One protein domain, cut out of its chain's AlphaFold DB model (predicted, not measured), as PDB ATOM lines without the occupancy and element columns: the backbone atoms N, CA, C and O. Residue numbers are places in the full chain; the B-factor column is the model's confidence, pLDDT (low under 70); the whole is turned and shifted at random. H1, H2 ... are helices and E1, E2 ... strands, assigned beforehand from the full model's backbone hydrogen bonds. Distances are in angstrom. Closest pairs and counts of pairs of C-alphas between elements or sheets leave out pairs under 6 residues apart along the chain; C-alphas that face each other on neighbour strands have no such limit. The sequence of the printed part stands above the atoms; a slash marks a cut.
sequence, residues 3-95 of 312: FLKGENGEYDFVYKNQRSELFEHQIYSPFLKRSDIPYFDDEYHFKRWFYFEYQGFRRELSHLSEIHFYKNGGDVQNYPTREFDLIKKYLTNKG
ATOM      1  N   PHE A   3      41.682 -46.276   7.136       84.38
ATOM      2  CA  PHE A   3      41.725 -47.465   6.293       84.38
ATOM      3  C   PHE A   3      40.632 -47.355   5.234       84.38
ATOM      4  O   PHE A   3      39.466 -47.143   5.567       84.38
ATOM      5  N   LEU A   4      41.014 -47.489   3.972       85.38
ATOM      6  CA  LEU A   4      40.104 -47.606   2.842       85.38
ATOM      7  C   LEU A   4      40.037 -49.082   2.461       85.38
ATOM      8  O   LEU A   4      41.076 -49.729   2.378       85.38
ATOM      9  N   LYS A   5      38.832 -49.618   2.261       89.19
ATOM     10  CA  LYS A   5      38.623 -50.995   1.804       89.19
ATOM     11  C   LYS A   5      38.016 -50.965   0.405       89.19
ATOM     12  O   LYS A   5      36.954 -50.376   0.224       89.19
ATOM     13  N   GLY A   6      38.689 -51.590  -0.554       88.88
ATOM     14  CA  GLY A   6      38.193 -51.773  -1.913       88.88
ATOM     15  C   GLY A   6      37.137 -52.876  -1.997       88.88
ATOM     16  O   GLY A   6      37.052 -53.752  -1.131       88.88
ATOM     17  N   GLU A   7      36.349 -52.859  -3.070       89.19
ATOM     18  CA  GLU A   7      35.267 -53.827  -3.312       89.19
ATOM     19  C   GLU A   7      35.774 -55.281  -3.361       89.19
ATOM     20  O   GLU A   7      35.081 -56.192  -2.914       89.19
ATOM     21  N   ASN A   8      37.027 -55.485  -3.781       91.12
ATOM     22  CA  ASN A   8      37.669 -56.800  -3.898       91.12
ATOM     23  C   ASN A   8      38.496 -57.212  -2.663       91.12
ATOM     24  O   ASN A   8      39.294 -58.142  -2.732       91.12
ATOM     25  N   GLY A   9      38.328 -56.533  -1.522       86.81
ATOM     26  CA  GLY A   9      39.047 -56.859  -0.281       86.81
ATOM     27  C   GLY A   9      40.462 -56.281  -0.180       86.81
ATOM     28  O   GLY A   9      41.180 -56.606   0.763       86.81
ATOM     29  N   GLU A  10      40.844 -55.411  -1.113       91.12
ATOM     30  CA  GLU A  10      42.057 -54.597  -1.034       91.12
ATOM     31  C   GLU A  10      41.945 -53.568   0.096       91.12
ATOM     32  O   GLU A  10      40.846 -53.111   0.424       91.12
ATOM     33  N   TYR A  11      43.080 -53.178   0.672       86.12
ATOM     34  CA  TYR A  11      43.140 -52.116   1.668       86.12
ATOM     35  C   TYR A  11      44.184 -51.078   1.273       86.12
ATOM     36  O   TYR A  11      45.287 -51.435   0.867       86.12
ATOM     37  N   ASP A  12      43.844 -49.808   1.459       85.94
ATOM     38  CA  ASP A  12      44.772 -48.683   1.370       85.94
ATOM     39  C   ASP A  12      44.725 -47.884   2.680       85.94
ATOM     40  O   ASP A  12      43.741 -47.928   3.427       85.94
ATOM     41  N   PHE A  13      45.798 -47.171   2.997       83.94
ATOM     42  CA  PHE A  13      45.896 -46.371   4.208       83.94
ATOM     43  C   PHE A  13      46.206 -44.921   3.871       83.94
ATOM     44  O   PHE A  13      47.126 -44.592   3.130       83.94
ATOM     45  N   VAL A  14      45.462 -44.018   4.504       80.38
ATOM     46  CA  VAL A  14      45.685 -42.582   4.367       80.38
ATOM     47  C   VAL A  14      46.079 -42.004   5.716       80.38
ATOM     48  O   VAL A  14      45.385 -42.159   6.733       80.38
ATOM     49  N   TYR A  15      47.205 -41.298   5.749       77.12
ATOM     50  CA  TYR A  15      47.597 -40.524   6.917       77.12
ATOM     51  C   TYR A  15      46.936 -39.150   6.871       77.12
ATOM     52  O   TYR A  15      47.059 -38.393   5.907       77.12
ATOM     53  N   LYS A  16      46.231 -38.802   7.954       73.06
ATOM     54  CA  LYS A  16      45.706 -37.446   8.121       73.06
ATOM     55  C   LYS A  16      46.895 -36.489   8.117       73.06
ATOM     56  O   LYS A  16      47.869 -36.726   8.823       73.06
ATOM     57  N   ASN A  17      46.786 -35.407   7.353       71.94
ATOM     58  CA  ASN A  17      47.821 -34.383   7.265       71.94
ATOM     59  C   ASN A  17      49.176 -34.883   6.729       71.94
ATOM     60  O   ASN A  17      50.205 -34.308   7.075       71.94
ATOM     61  N   GLN A  18      49.184 -35.863   5.823       75.94
ATOM     62  CA  GLN A  18      50.369 -36.133   5.008       75.94
ATOM     63  C   GLN A  18      50.689 -34.925   4.106       75.94
ATOM     64  O   GLN A  18      49.791 -34.172   3.710       75.94
ATOM     65  N   ARG A  19      51.976 -34.684   3.847       77.81
ATOM     66  CA  ARG A  19      52.474 -33.591   2.998       77.81
ATOM     67  C   ARG A  19      53.156 -34.211   1.783       77.81
ATOM     68  O   ARG A  19      53.845 -35.213   1.935       77.81
ATOM     69  N   SER A  20      52.921 -33.642   0.604       79.44
ATOM     70  CA  SER A  20      53.532 -34.099  -0.650       79.44
ATOM     71  C   SER A  20      54.992 -33.674  -0.781       79.44
ATOM     72  O   SER A  20      55.756 -34.330  -1.476       79.44
ATOM     73  N   GLU A  21      55.377 -32.595  -0.101       85.12
ATOM     74  CA  GLU A  21      56.697 -31.977  -0.198       85.12
ATOM     75  C   GLU A  21      57.232 -31.652   1.194       85.12
ATOM     76  O   GLU A  21      56.457 -31.424   2.127       85.12
ATOM     77  N   LEU A  22      58.560 -31.631   1.330       88.56
ATOM     78  CA  LEU A  22      59.229 -31.168   2.541       88.56
ATOM     79  C   LEU A  22      59.104 -29.648   2.667       88.56
ATOM     80  O   LEU A  22      59.094 -28.923   1.675       88.56
ATOM     81  N   PHE A  23      59.057 -29.154   3.903       86.62
ATOM     82  CA  PHE A  23      59.022 -27.717   4.134       86.62
ATOM     83  C   PHE A  23      60.381 -27.071   3.837       86.62
ATOM     84  O   PHE A  23      61.385 -27.383   4.483       86.62
ATOM     85  N   GLU A  24      60.401 -26.120   2.906       85.25
ATOM     86  CA  GLU A  24      61.593 -25.344   2.583       85.25
ATOM     87  C   GLU A  24      61.815 -24.220   3.605       85.25
ATOM     88  O   GLU A  24      61.031 -23.280   3.738       85.25
ATOM     89  N   HIS A  25      62.923 -24.304   4.343       82.44
ATOM     90  CA  HIS A  25      63.269 -23.297   5.345       82.44
ATOM     91  C   HIS A  25      64.000 -22.074   4.778       82.44
ATOM     92  O   HIS A  25      64.036 -21.045   5.453       82.44
ATOM     93  N   GLN A  26      64.604 -22.187   3.594       83.69
ATOM     94  CA  GLN A  26      65.478 -21.167   3.011       83.69
ATOM     95  C   GLN A  26      64.855 -20.558   1.752       83.69
ATOM     96  O   GLN A  26      65.366 -20.727   0.652       83.69
ATOM     97  N   ILE A  27      63.770 -19.805   1.933       83.31
ATOM     98  CA  ILE A  27      62.971 -19.244   0.827       83.31
ATOM     99  C   ILE A  27      63.712 -18.224  -0.061       83.31
ATOM    100  O   ILE A  27      63.213 -17.878  -1.125       83.31
ATOM    101  N   TYR A  28      64.880 -17.736   0.372       86.56
ATOM    102  CA  TYR A  28      65.713 -16.766  -0.356       86.56
ATOM    103  C   TYR A  28      67.160 -17.229  -0.531       86.56
ATOM    104  O   TYR A  28      68.054 -16.406  -0.727       86.56
ATOM    105  N   SER A  29      67.417 -18.535  -0.435       82.12
ATOM    106  CA  SER A  29      68.734 -19.069  -0.783       82.12
ATOM    107  C   SER A  29      69.060 -18.762  -2.255       82.12
ATOM    108  O   SER A  29      68.168 -18.895  -3.093       82.12
ATOM    109  N   PRO A  30      70.305 -18.388  -2.606       87.50
ATOM    110  CA  PRO A  30      71.480 -18.228  -1.740       87.50
ATOM    111  C   PRO A  30      71.670 -16.804  -1.175       87.50
ATOM    112  O   PRO A  30      72.677 -16.542  -0.520       87.50
ATOM    113  N   PHE A  31      70.747 -15.877  -1.435       90.38
ATOM    114  CA  PHE A  31      70.918 -14.438  -1.207       90.38
ATOM    115  C   PHE A  31      70.800 -14.013   0.260       90.38
ATOM    116  O   PHE A  31      71.535 -13.133   0.708       90.38
ATOM    117  N   LEU A  32      69.892 -14.637   1.017       89.44
ATOM    118  CA  LEU A  32      69.686 -14.348   2.437       89.44
ATOM    119  C   LEU A  32      69.644 -15.621   3.266       89.44
ATOM    120  O   LEU A  32      69.019 -16.616   2.893       89.44
ATOM    121  N   LYS A  33      70.253 -15.561   4.454       88.38
ATOM    122  CA  LYS A  33      70.030 -16.576   5.480       88.38
ATOM    123  C   LYS A  33      68.661 -16.336   6.101       88.38
ATOM    124  O   LYS A  33      68.232 -15.199   6.254       88.38
ATOM    125  N   ARG A  34      68.012 -17.392   6.587       84.31
ATOM    126  CA  ARG A  34      66.751 -17.278   7.337       84.31
ATOM    127  C   ARG A  34      66.770 -16.230   8.465       84.31
ATOM    128  O   ARG A  34      65.764 -15.569   8.680       84.31
ATOM    129  N   SER A  35      67.885 -16.071   9.180       85.00
ATOM    130  CA  SER A  35      68.038 -15.067  10.250       85.00
ATOM    131  C   SER A  35      68.063 -13.620   9.751       85.00
ATOM    132  O   SER A  35      67.963 -12.694  10.552       85.00
ATOM    133  N   ASP A  36      68.254 -13.425   8.446       87.06
ATOM    134  CA  ASP A  36      68.323 -12.117   7.807       87.06
ATOM    135  C   ASP A  36      66.955 -11.614   7.337       87.06
ATOM    136  O   ASP A  36      66.836 -10.445   6.986       87.06
ATOM    137  N   ILE A  37      65.937 -12.479   7.346       85.75
ATOM    138  CA  ILE A  37      64.585 -12.164   6.887       85.75
ATOM    139  C   ILE A  37      63.851 -11.386   7.992       85.75
ATOM    140  O   ILE A  37      63.685 -11.918   9.094       85.75
ATOM    141  N   PRO A  38      63.403 -10.143   7.732       84.62
ATOM    142  CA  PRO A  38      62.631  -9.366   8.694       84.62
ATOM    143  C   PRO A  38      61.315 -10.039   9.091       84.62
ATOM    144  O   PRO A  38      60.655 -10.667   8.267       84.62
ATOM    145  N   TYR A  39      60.860  -9.794  10.321       79.94
ATOM    146  CA  TYR A  39      59.592 -10.331  10.835       79.94
ATOM    147  C   TYR A  39      58.349  -9.915  10.037       79.94
ATOM    148  O   TYR A  39      57.356 -10.639  10.041       79.94
ATOM    149  N   PHE A  40      58.375  -8.751   9.377       80.38
ATOM    150  CA  PHE A  40      57.244  -8.297   8.564       80.38
ATOM    151  C   PHE A  40      57.070  -9.125   7.282       80.38
ATOM    152  O   PHE A  40      55.975  -9.115   6.711       80.38
ATOM    153  N   ASP A  41      58.118  -9.821   6.817       80.69
ATOM    154  CA  ASP A  41      58.026 -10.749   5.692       80.69
ATOM    155  C   ASP A  41      57.319 -12.025   6.155       80.69
ATOM    156  O   ASP A  41      57.893 -13.050   6.535       80.69
ATOM    157  N   ASP A  42      56.003 -11.909   6.166       78.88
ATOM    158  CA  ASP A  42      55.112 -12.900   6.728       78.88
ATOM    159  C   ASP A  42      54.886 -14.097   5.794       78.88
ATOM    160  O   ASP A  42      54.140 -15.014   6.127       78.88
ATOM    161  N   GLU A  43      55.502 -14.126   4.608       83.06
ATOM    162  CA  GLU A  43      55.369 -15.273   3.710       83.06
ATOM    163  C   GLU A  43      55.957 -16.530   4.352       83.06
ATOM    164  O   GLU A  43      55.307 -17.578   4.377       83.06
ATOM    165  N   TYR A  44      57.156 -16.417   4.925       82.06
ATOM    166  CA  TYR A  44      57.793 -17.527   5.624       82.06
ATOM    167  C   TYR A  44      56.946 -18.004   6.810       82.06
ATOM    168  O   TYR A  44      56.695 -19.202   6.972       82.06
ATOM    169  N   HIS A  45      56.497 -17.060   7.640       83.88
ATOM    170  CA  HIS A  45      55.724 -17.343   8.845       83.88
ATOM    171  C   HIS A  45      54.377 -17.981   8.513       83.88
ATOM    172  O   HIS A  45      54.035 -19.008   9.106       83.88
ATOM    173  N   PHE A  46      53.663 -17.441   7.524       89.25
ATOM    174  CA  PHE A  46      52.423 -18.024   7.036       89.25
ATOM    175  C   PHE A  46      52.649 -19.412   6.445       89.25
ATOM    176  O   PHE A  46      51.971 -20.345   6.860       89.25
ATOM    177  N   LYS A  47      53.619 -19.597   5.537       88.62
ATOM    178  CA  LYS A  47      53.918 -20.915   4.948       88.62
ATOM    179  C   LYS A  47      54.262 -21.939   6.025       88.62
ATOM    180  O   LYS A  47      53.763 -23.062   5.980       88.62
ATOM    181  N   ARG A  48      55.065 -21.559   7.024       87.19
ATOM    182  CA  ARG A  48      55.422 -22.428   8.154       87.19
ATOM    183  C   ARG A  48      54.185 -22.806   8.967       87.19
ATOM    184  O   ARG A  48      53.948 -23.992   9.186       87.19
ATOM    185  N   TRP A  49      53.403 -21.825   9.408       90.38
ATOM    186  CA  TRP A  49      52.163 -22.065  10.148       90.38
ATOM    187  C   TRP A  49      51.200 -22.939   9.327       90.38
ATOM    188  O   TRP A  49      50.686 -23.950   9.804       90.38
ATOM    189  N   PHE A  50      51.037 -22.633   8.041       90.62
ATOM    190  CA  PHE A  50      50.175 -23.377   7.135       90.62
ATOM    191  C   PHE A  50      50.665 -24.809   6.918       90.62
ATOM    192  O   PHE A  50      49.856 -25.717   6.758       90.62
ATOM    193  N   TYR A  51      51.974 -25.052   6.941       89.25
ATOM    194  CA  TYR A  51      52.538 -26.387   6.793       89.25
ATOM    195  C   TYR A  51      52.417 -27.220   8.076       89.25
ATOM    196  O   TYR A  51      51.933 -28.356   8.021       89.25
ATOM    197  N   PHE A  52      52.832 -26.676   9.222       88.94
ATOM    198  CA  PHE A  52      52.958 -27.428  10.476       88.94
ATOM    199  C   PHE A  52      51.706 -27.380  11.358       88.94
ATOM    200  O   PHE A  52      51.394 -28.362  12.025       88.94
ATOM    201  N   GLU A  53      50.977 -26.268  11.355       90.56
ATOM    202  CA  GLU A  53      49.934 -25.992  12.349       90.56
ATOM    203  C   GLU A  53      48.530 -26.173  11.763       90.56
ATOM    204  O   GLU A  53      47.677 -26.772  12.416       90.56
ATOM    205  N   TYR A  54      48.291 -25.781  10.506       89.81
ATOM    206  CA  TYR A  54      46.979 -25.968   9.878       89.81
ATOM    207  C   TYR A  54      46.603 -27.458   9.735       89.81
ATOM    208  O   TYR A  54      47.269 -28.235   9.040       89.81
ATOM    209  N   GLN A  55      45.493 -27.854  10.368       87.19
ATOM    210  CA  GLN A  55      45.002 -29.241  10.399       87.19
ATOM    211  C   GLN A  55      43.806 -29.512   9.469       87.19
ATOM    212  O   GLN A  55      43.302 -30.638   9.461       87.19
ATOM    213  N   GLY A  56      43.320 -28.505   8.735       86.38
ATOM    214  CA  GLY A  56      42.137 -28.622   7.877       86.38
ATOM    215  C   GLY A  56      42.426 -29.181   6.479       86.38
ATOM    216  O   GLY A  56      43.574 -29.430   6.097       86.38
ATOM    217  N   PHE A  57      41.367 -29.361   5.684       87.19
ATOM    218  CA  PHE A  57      41.479 -29.883   4.324       87.19
ATOM    219  C   PHE A  57      41.952 -28.786   3.359       87.19
ATOM    220  O   PHE A  57      41.238 -27.830   3.076       87.19
ATOM    221  N   ARG A  58      43.196 -28.892   2.872       87.12
ATOM    222  CA  ARG A  58      43.846 -27.832   2.072       87.12
ATOM    223  C   ARG A  58      43.233 -27.632   0.688       87.12
ATOM    224  O   ARG A  58      43.164 -26.497   0.239       87.12
ATOM    225  N   ARG A  59      42.774 -28.706   0.031       85.12
ATOM    226  CA  ARG A  59      42.121 -28.597  -1.288       85.12
ATOM    227  C   ARG A  59      40.802 -27.840  -1.184       85.12
ATOM    228  O   ARG A  59      40.577 -26.903  -1.937       85.12
ATOM    229  N   GLU A  60      39.976 -28.202  -0.205       89.69
ATOM    230  CA  GLU A  60      38.746 -27.464   0.089       89.69
ATOM    231  C   GLU A  60      39.048 -26.022   0.500       89.69
ATOM    232  O   GLU A  60      38.400 -25.107   0.010       89.69
ATOM    233  N   LEU A  61      40.068 -25.792   1.332       91.81
ATOM    234  CA  LEU A  61      40.464 -24.439   1.713       91.81
ATOM    235  C   LEU A  61      40.855 -23.574   0.510       91.81
ATOM    236  O   LEU A  61      40.429 -22.425   0.448       91.81
ATOM    237  N   SER A  62      41.653 -24.110  -0.417       90.19
ATOM    238  CA  SER A  62      42.037 -23.406  -1.646       90.19
ATOM    239  C   SER A  62      40.786 -23.000  -2.432       90.19
ATOM    240  O   SER A  62      40.561 -21.810  -2.659       90.19
ATOM    241  N   HIS A  63      39.877 -23.952  -2.672       91.69
ATOM    242  CA  HIS A  63      38.610 -23.696  -3.358       91.69
ATOM    243  C   HIS A  63      37.731 -22.651  -2.647       91.69
ATOM    244  O   HIS A  63      37.222 -21.721  -3.270       91.69
ATOM    245  N   LEU A  64      37.578 -22.757  -1.323       93.19
ATOM    246  CA  LEU A  64      36.805 -21.799  -0.526       93.19
ATOM    247  C   LEU A  64      37.442 -20.407  -0.517       93.19
ATOM    248  O   LEU A  64      36.716 -19.412  -0.540       93.19
ATOM    249  N   SER A  65      38.775 -20.322  -0.491       92.81
ATOM    250  CA  SER A  65      39.495 -19.049  -0.542       92.81
ATOM    251  C   SER A  65      39.297 -18.339  -1.881       92.81
ATOM    252  O   SER A  65      39.075 -17.127  -1.902       92.81
ATOM    253  N   GLU A  66      39.268 -19.096  -2.976       91.94
ATOM    254  CA  GLU A  66      39.020 -18.585  -4.322       91.94
ATOM    255  C   GLU A  66      37.563 -18.131  -4.491       91.94
ATOM    256  O   GLU A  66      37.308 -17.001  -4.912       91.94
ATOM    257  N   ILE A  67      36.589 -18.940  -4.051       92.31
ATOM    258  CA  ILE A  67      35.175 -18.529  -4.001       92.31
ATOM    259  C   ILE A  67      35.021 -17.240  -3.193       92.31
ATOM    260  O   ILE A  67      34.310 -16.322  -3.607       92.31
ATOM    261  N   HIS A  68      35.653 -17.168  -2.021       91.81
ATOM    262  CA  HIS A  68      35.588 -15.989  -1.170       91.81
ATOM    263  C   HIS A  68      36.178 -14.761  -1.866       91.81
ATOM    264  O   HIS A  68      35.625 -13.672  -1.737       91.81
ATOM    265  N   PHE A  69      37.272 -14.908  -2.605       91.50
ATOM    266  CA  PHE A  69      37.871 -13.818  -3.364       91.50
ATOM    267  C   PHE A  69      36.914 -13.242  -4.410       91.50
ATOM    268  O   PHE A  69      36.610 -12.050  -4.346       91.50
ATOM    269  N   TYR A  70      36.352 -14.076  -5.288       91.94
ATOM    270  CA  TYR A  70      35.410 -13.606  -6.308       91.94
ATOM    271  C   TYR A  70      34.127 -13.030  -5.693       91.94
ATOM    272  O   TYR A  70      33.630 -11.996  -6.137       91.94
ATOM    273  N   LYS A  71      33.616 -13.628  -4.605       91.88
ATOM    274  CA  LYS A  71      32.443 -13.098  -3.885       91.88
ATOM    275  C   LYS A  71      32.663 -11.713  -3.272       91.88
ATOM    276  O   LYS A  71      31.687 -11.009  -3.042       91.88
ATOM    277  N   ASN A  72      33.909 -11.324  -3.004       88.81
ATOM    278  CA  ASN A  72      34.257 -10.025  -2.423       88.81
ATOM    279  C   ASN A  72      34.823  -9.041  -3.464       88.81
ATOM    280  O   ASN A  72      35.633  -8.184  -3.120       88.81
ATOM    281  N   GLY A  73      34.410  -9.160  -4.732       85.38
ATOM    282  CA  GLY A  73      34.795  -8.225  -5.798       85.38
ATOM    283  C   GLY A  73      36.179  -8.479  -6.399       85.38
ATOM    284  O   GLY A  73      36.726  -7.609  -7.075       85.38
ATOM    285  N   GLY A  74      36.762  -9.652  -6.144       85.94
ATOM    286  CA  GLY A  74      37.944 -10.115  -6.856       85.94
ATOM    287  C   GLY A  74      37.645 -10.380  -8.335       85.94
ATOM    288  O   GLY A  74      36.568 -10.863  -8.679       85.94
ATOM    289  N   ASP A  75      38.600 -10.084  -9.205       85.06
ATOM    290  CA  ASP A  75      38.543 -10.294 -10.645       85.06
ATOM    291  C   ASP A  75      39.912 -10.731 -11.200       85.06
ATOM    292  O   ASP A  75      40.907 -10.872 -10.483       85.06
ATOM    293  N   VAL A  76      39.977 -10.952 -12.514       80.88
ATOM    294  CA  VAL A  76      41.209 -11.373 -13.196       80.88
ATOM    295  C   VAL A  76      42.301 -10.302 -13.141       80.88
ATOM    296  O   VAL A  76      43.471 -10.645 -13.286       80.88
ATOM    297  N   GLN A  77      41.978  -9.027 -12.910       72.69
ATOM    298  CA  GLN A  77      42.938  -7.919 -12.826       72.69
ATOM    299  C   GLN A  77      43.536  -7.743 -11.427       72.69
ATOM    300  O   GLN A  77      44.660  -7.255 -11.306       72.69
ATOM    301  N   ASN A  78      42.843  -8.190 -10.380       74.38
ATOM    302  CA  ASN A  78      43.311  -8.121  -8.995       74.38
ATOM    303  C   ASN A  78      43.583  -9.501  -8.352       74.38
ATOM    304  O   ASN A  78      43.971  -9.564  -7.185       74.38
ATOM    305  N   TYR A  79      43.451 -10.597  -9.114       79.38
ATOM    306  CA  TYR A  79      43.862 -11.942  -8.691       79.38
ATOM    307  C   TYR A  79      45.333 -11.950  -8.232       79.38
ATOM    308  O   TYR A  79      46.188 -11.447  -8.978       79.38
ATOM    309  N   PRO A  80      45.655 -12.479  -7.037       75.44
ATOM    310  CA  PRO A  80      47.025 -12.496  -6.540       75.44
ATOM    311  C   PRO A  80      47.945 -13.346  -7.407       75.44
ATOM    312  O   PRO A  80      47.548 -14.376  -7.944       75.44
ATOM    313  N   THR A  81      49.208 -12.947  -7.508       70.25
ATOM    314  CA  THR A  81      50.219 -13.716  -8.244       70.25
ATOM    315  C   THR A  81      50.671 -14.963  -7.488       70.25
ATOM    316  O   THR A  81      51.106 -15.925  -8.115       70.25
ATOM    317  N   ARG A  82      50.563 -14.980  -6.150       75.06
ATOM    318  CA  ARG A  82      50.920 -16.137  -5.320       75.06
ATOM    319  C   ARG A  82      49.666 -16.839  -4.814       75.06
ATOM    320  O   ARG A  82      48.811 -16.227  -4.182       75.06
ATOM    321  N   GLU A  83      49.614 -18.153  -5.015       70.56
ATOM    322  CA  GLU A  83      48.494 -19.011  -4.599       70.56
ATOM    323  C   GLU A  83      48.148 -18.849  -3.106       70.56
ATOM    324  O   GLU A  83      46.983 -18.755  -2.717       70.56
ATOM    325  N   PHE A  84      49.170 -18.746  -2.252       81.56
ATOM    326  CA  PHE A  84      48.994 -18.643  -0.805       81.56
ATOM    327  C   PHE A  84      48.369 -17.323  -0.335       81.56
ATOM    328  O   PHE A  84      47.840 -17.297   0.775       81.56
ATOM    329  N   ASP A  85      48.385 -16.251  -1.132       85.81
ATOM    330  CA  ASP A  85      47.872 -14.942  -0.700       85.81
ATOM    331  C   ASP A  85      46.350 -14.967  -0.511       85.81
ATOM    332  O   ASP A  85      45.829 -14.407   0.459       85.81
ATOM    333  N   LEU A  86      45.634 -15.684  -1.386       88.81
ATOM    334  CA  LEU A  86      44.191 -15.900  -1.256       88.81
ATOM    335  C   LEU A  86      43.856 -16.685   0.002       88.81
ATOM    336  O   LEU A  86      42.999 -16.280   0.792       88.81
ATOM    337  N   ILE A  87      44.576 -17.785   0.208       92.31
ATOM    338  CA  ILE A  87      44.399 -18.666   1.359       92.31
ATOM    339  C   ILE A  87      44.674 -17.896   2.651       92.31
ATOM    340  O   ILE A  87      43.874 -17.943   3.584       92.31
ATOM    341  N   LYS A  88      45.779 -17.150   2.697       91.25
ATOM    342  CA  LYS A  88      46.163 -16.323   3.839       91.25
ATOM    343  C   LYS A  88      45.096 -15.286   4.157       91.25
ATOM    344  O   LYS A  88      44.619 -15.243   5.287       91.25
ATOM    345  N   LYS A  89      44.668 -14.502   3.160       88.62
ATOM    346  CA  LYS A  89      43.615 -13.488   3.321       88.62
ATOM    347  C   LYS A  89      42.316 -14.112   3.827       88.62
ATOM    348  O   LYS A  89      41.706 -13.594   4.760       88.62
ATOM    349  N   TYR A  90      41.915 -15.248   3.258       92.25
ATOM    350  CA  TYR A  90      40.730 -15.982   3.691       92.25
ATOM    351  C   TYR A  90      40.836 -16.438   5.154       92.25
ATOM    352  O   TYR A  90      39.927 -16.186   5.944       92.25
ATOM    353  N   LEU A  91      41.951 -17.058   5.540       93.38
ATOM    354  CA  LEU A  91      42.167 -17.543   6.904       93.38
ATOM    355  C   LEU A  91      42.272 -16.411   7.931       93.38
ATOM    356  O   LEU A  91      41.743 -16.551   9.034       93.38
ATOM    357  N   THR A  92      42.896 -15.288   7.578       90.62
ATOM    358  CA  THR A  92      42.927 -14.092   8.430       90.62
ATOM    359  C   THR A  92      41.535 -13.504   8.613       90.62
ATOM    360  O   THR A  92      41.135 -13.246   9.745       90.62
ATOM    361  N   ASN A  93      40.741 -13.389   7.544       89.12
ATOM    362  CA  ASN A  93      39.354 -12.918   7.637       89.12
ATOM    363  C   ASN A  93      38.473 -13.841   8.491       89.12
ATOM    364  O   ASN A  93      37.516 -13.388   9.115       89.12
ATOM    365  N   LYS A  94      38.789 -15.140   8.530       91.12
ATOM    366  CA  LYS A  94      38.127 -16.123   9.397       91.12
ATOM    367  C   LYS A  94      38.671 -16.146  10.831       91.12
ATOM    368  O   LYS A  94      38.185 -16.942  11.627       91.12
ATOM    369  N   GLY A  95      39.667 -15.322  11.162       90.50
ATOM    370  CA  GLY A  95      40.321 -15.316  12.474       90.50
ATOM    371  C   GLY A  95      41.125 -16.586  12.776       90.50
ATOM    372  O   GLY A  95      41.466 -16.838  13.925       90.50
TER     373      GLY A  95
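Overview. This is residues 3 to 95 of the 312 residues of an uncharacterized protein of Mannheimia haemolytica (UniProt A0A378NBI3). A small two-strand hairpin, E1 and E2, lies at one end, and residues 15 to 41, with no named element, join it to three loosely set helices, where H3 crosses H2 and H1 is near H3. The printed part has 93 residues, with E1, E2, H1, H2, H3 in chain order; the sheet E1 - E2 is antiparallel. It is mostly helix, with under half of the residues in named elements, and loose: the radius of gyration of the C-alphas is 17.4 A, the spans 54 by 37 by 24 A.

Arrangement. Look first at the hairpin of E1, residues 3 to 5, and E2, residues 11 to 14: N 4 and O 12 are within hydrogen-bond range at 2.8 A. H2, residues 58 to 71, touches H3, residues 83 to 93, about perpendicular at 75 degrees; their closest C-alphas, Ser 65 and Ile 87, are 5.3 A apart. H1, residues 42 to 52, is close to H3 but not clearly touching, with closest C-alphas Phe 46 and Lys 88 at 7.2 A. Every O i to N i+4 pair is within range in H1 and H2, and 6 of 7 in H3.

Along the chain. Find C-alpha 3 at (41.725, -47.465, 6.293), where E1 begins; E1 spans 6.5 A and E2 10.2 A. H1 spans 15.2 A, H2 19.6 A, and H3 16.4 A, ending at C-alpha 93, (39.354, -12.918, 7.637).

Size, cuts and confidence. The farthest C-alphas, Asn 8 and Asp 36, are 55.4 A apart. The links E2 to H1 and H2 to H3 are long. The printed part has no cut, and no printed residue is under 70 in pLDDT.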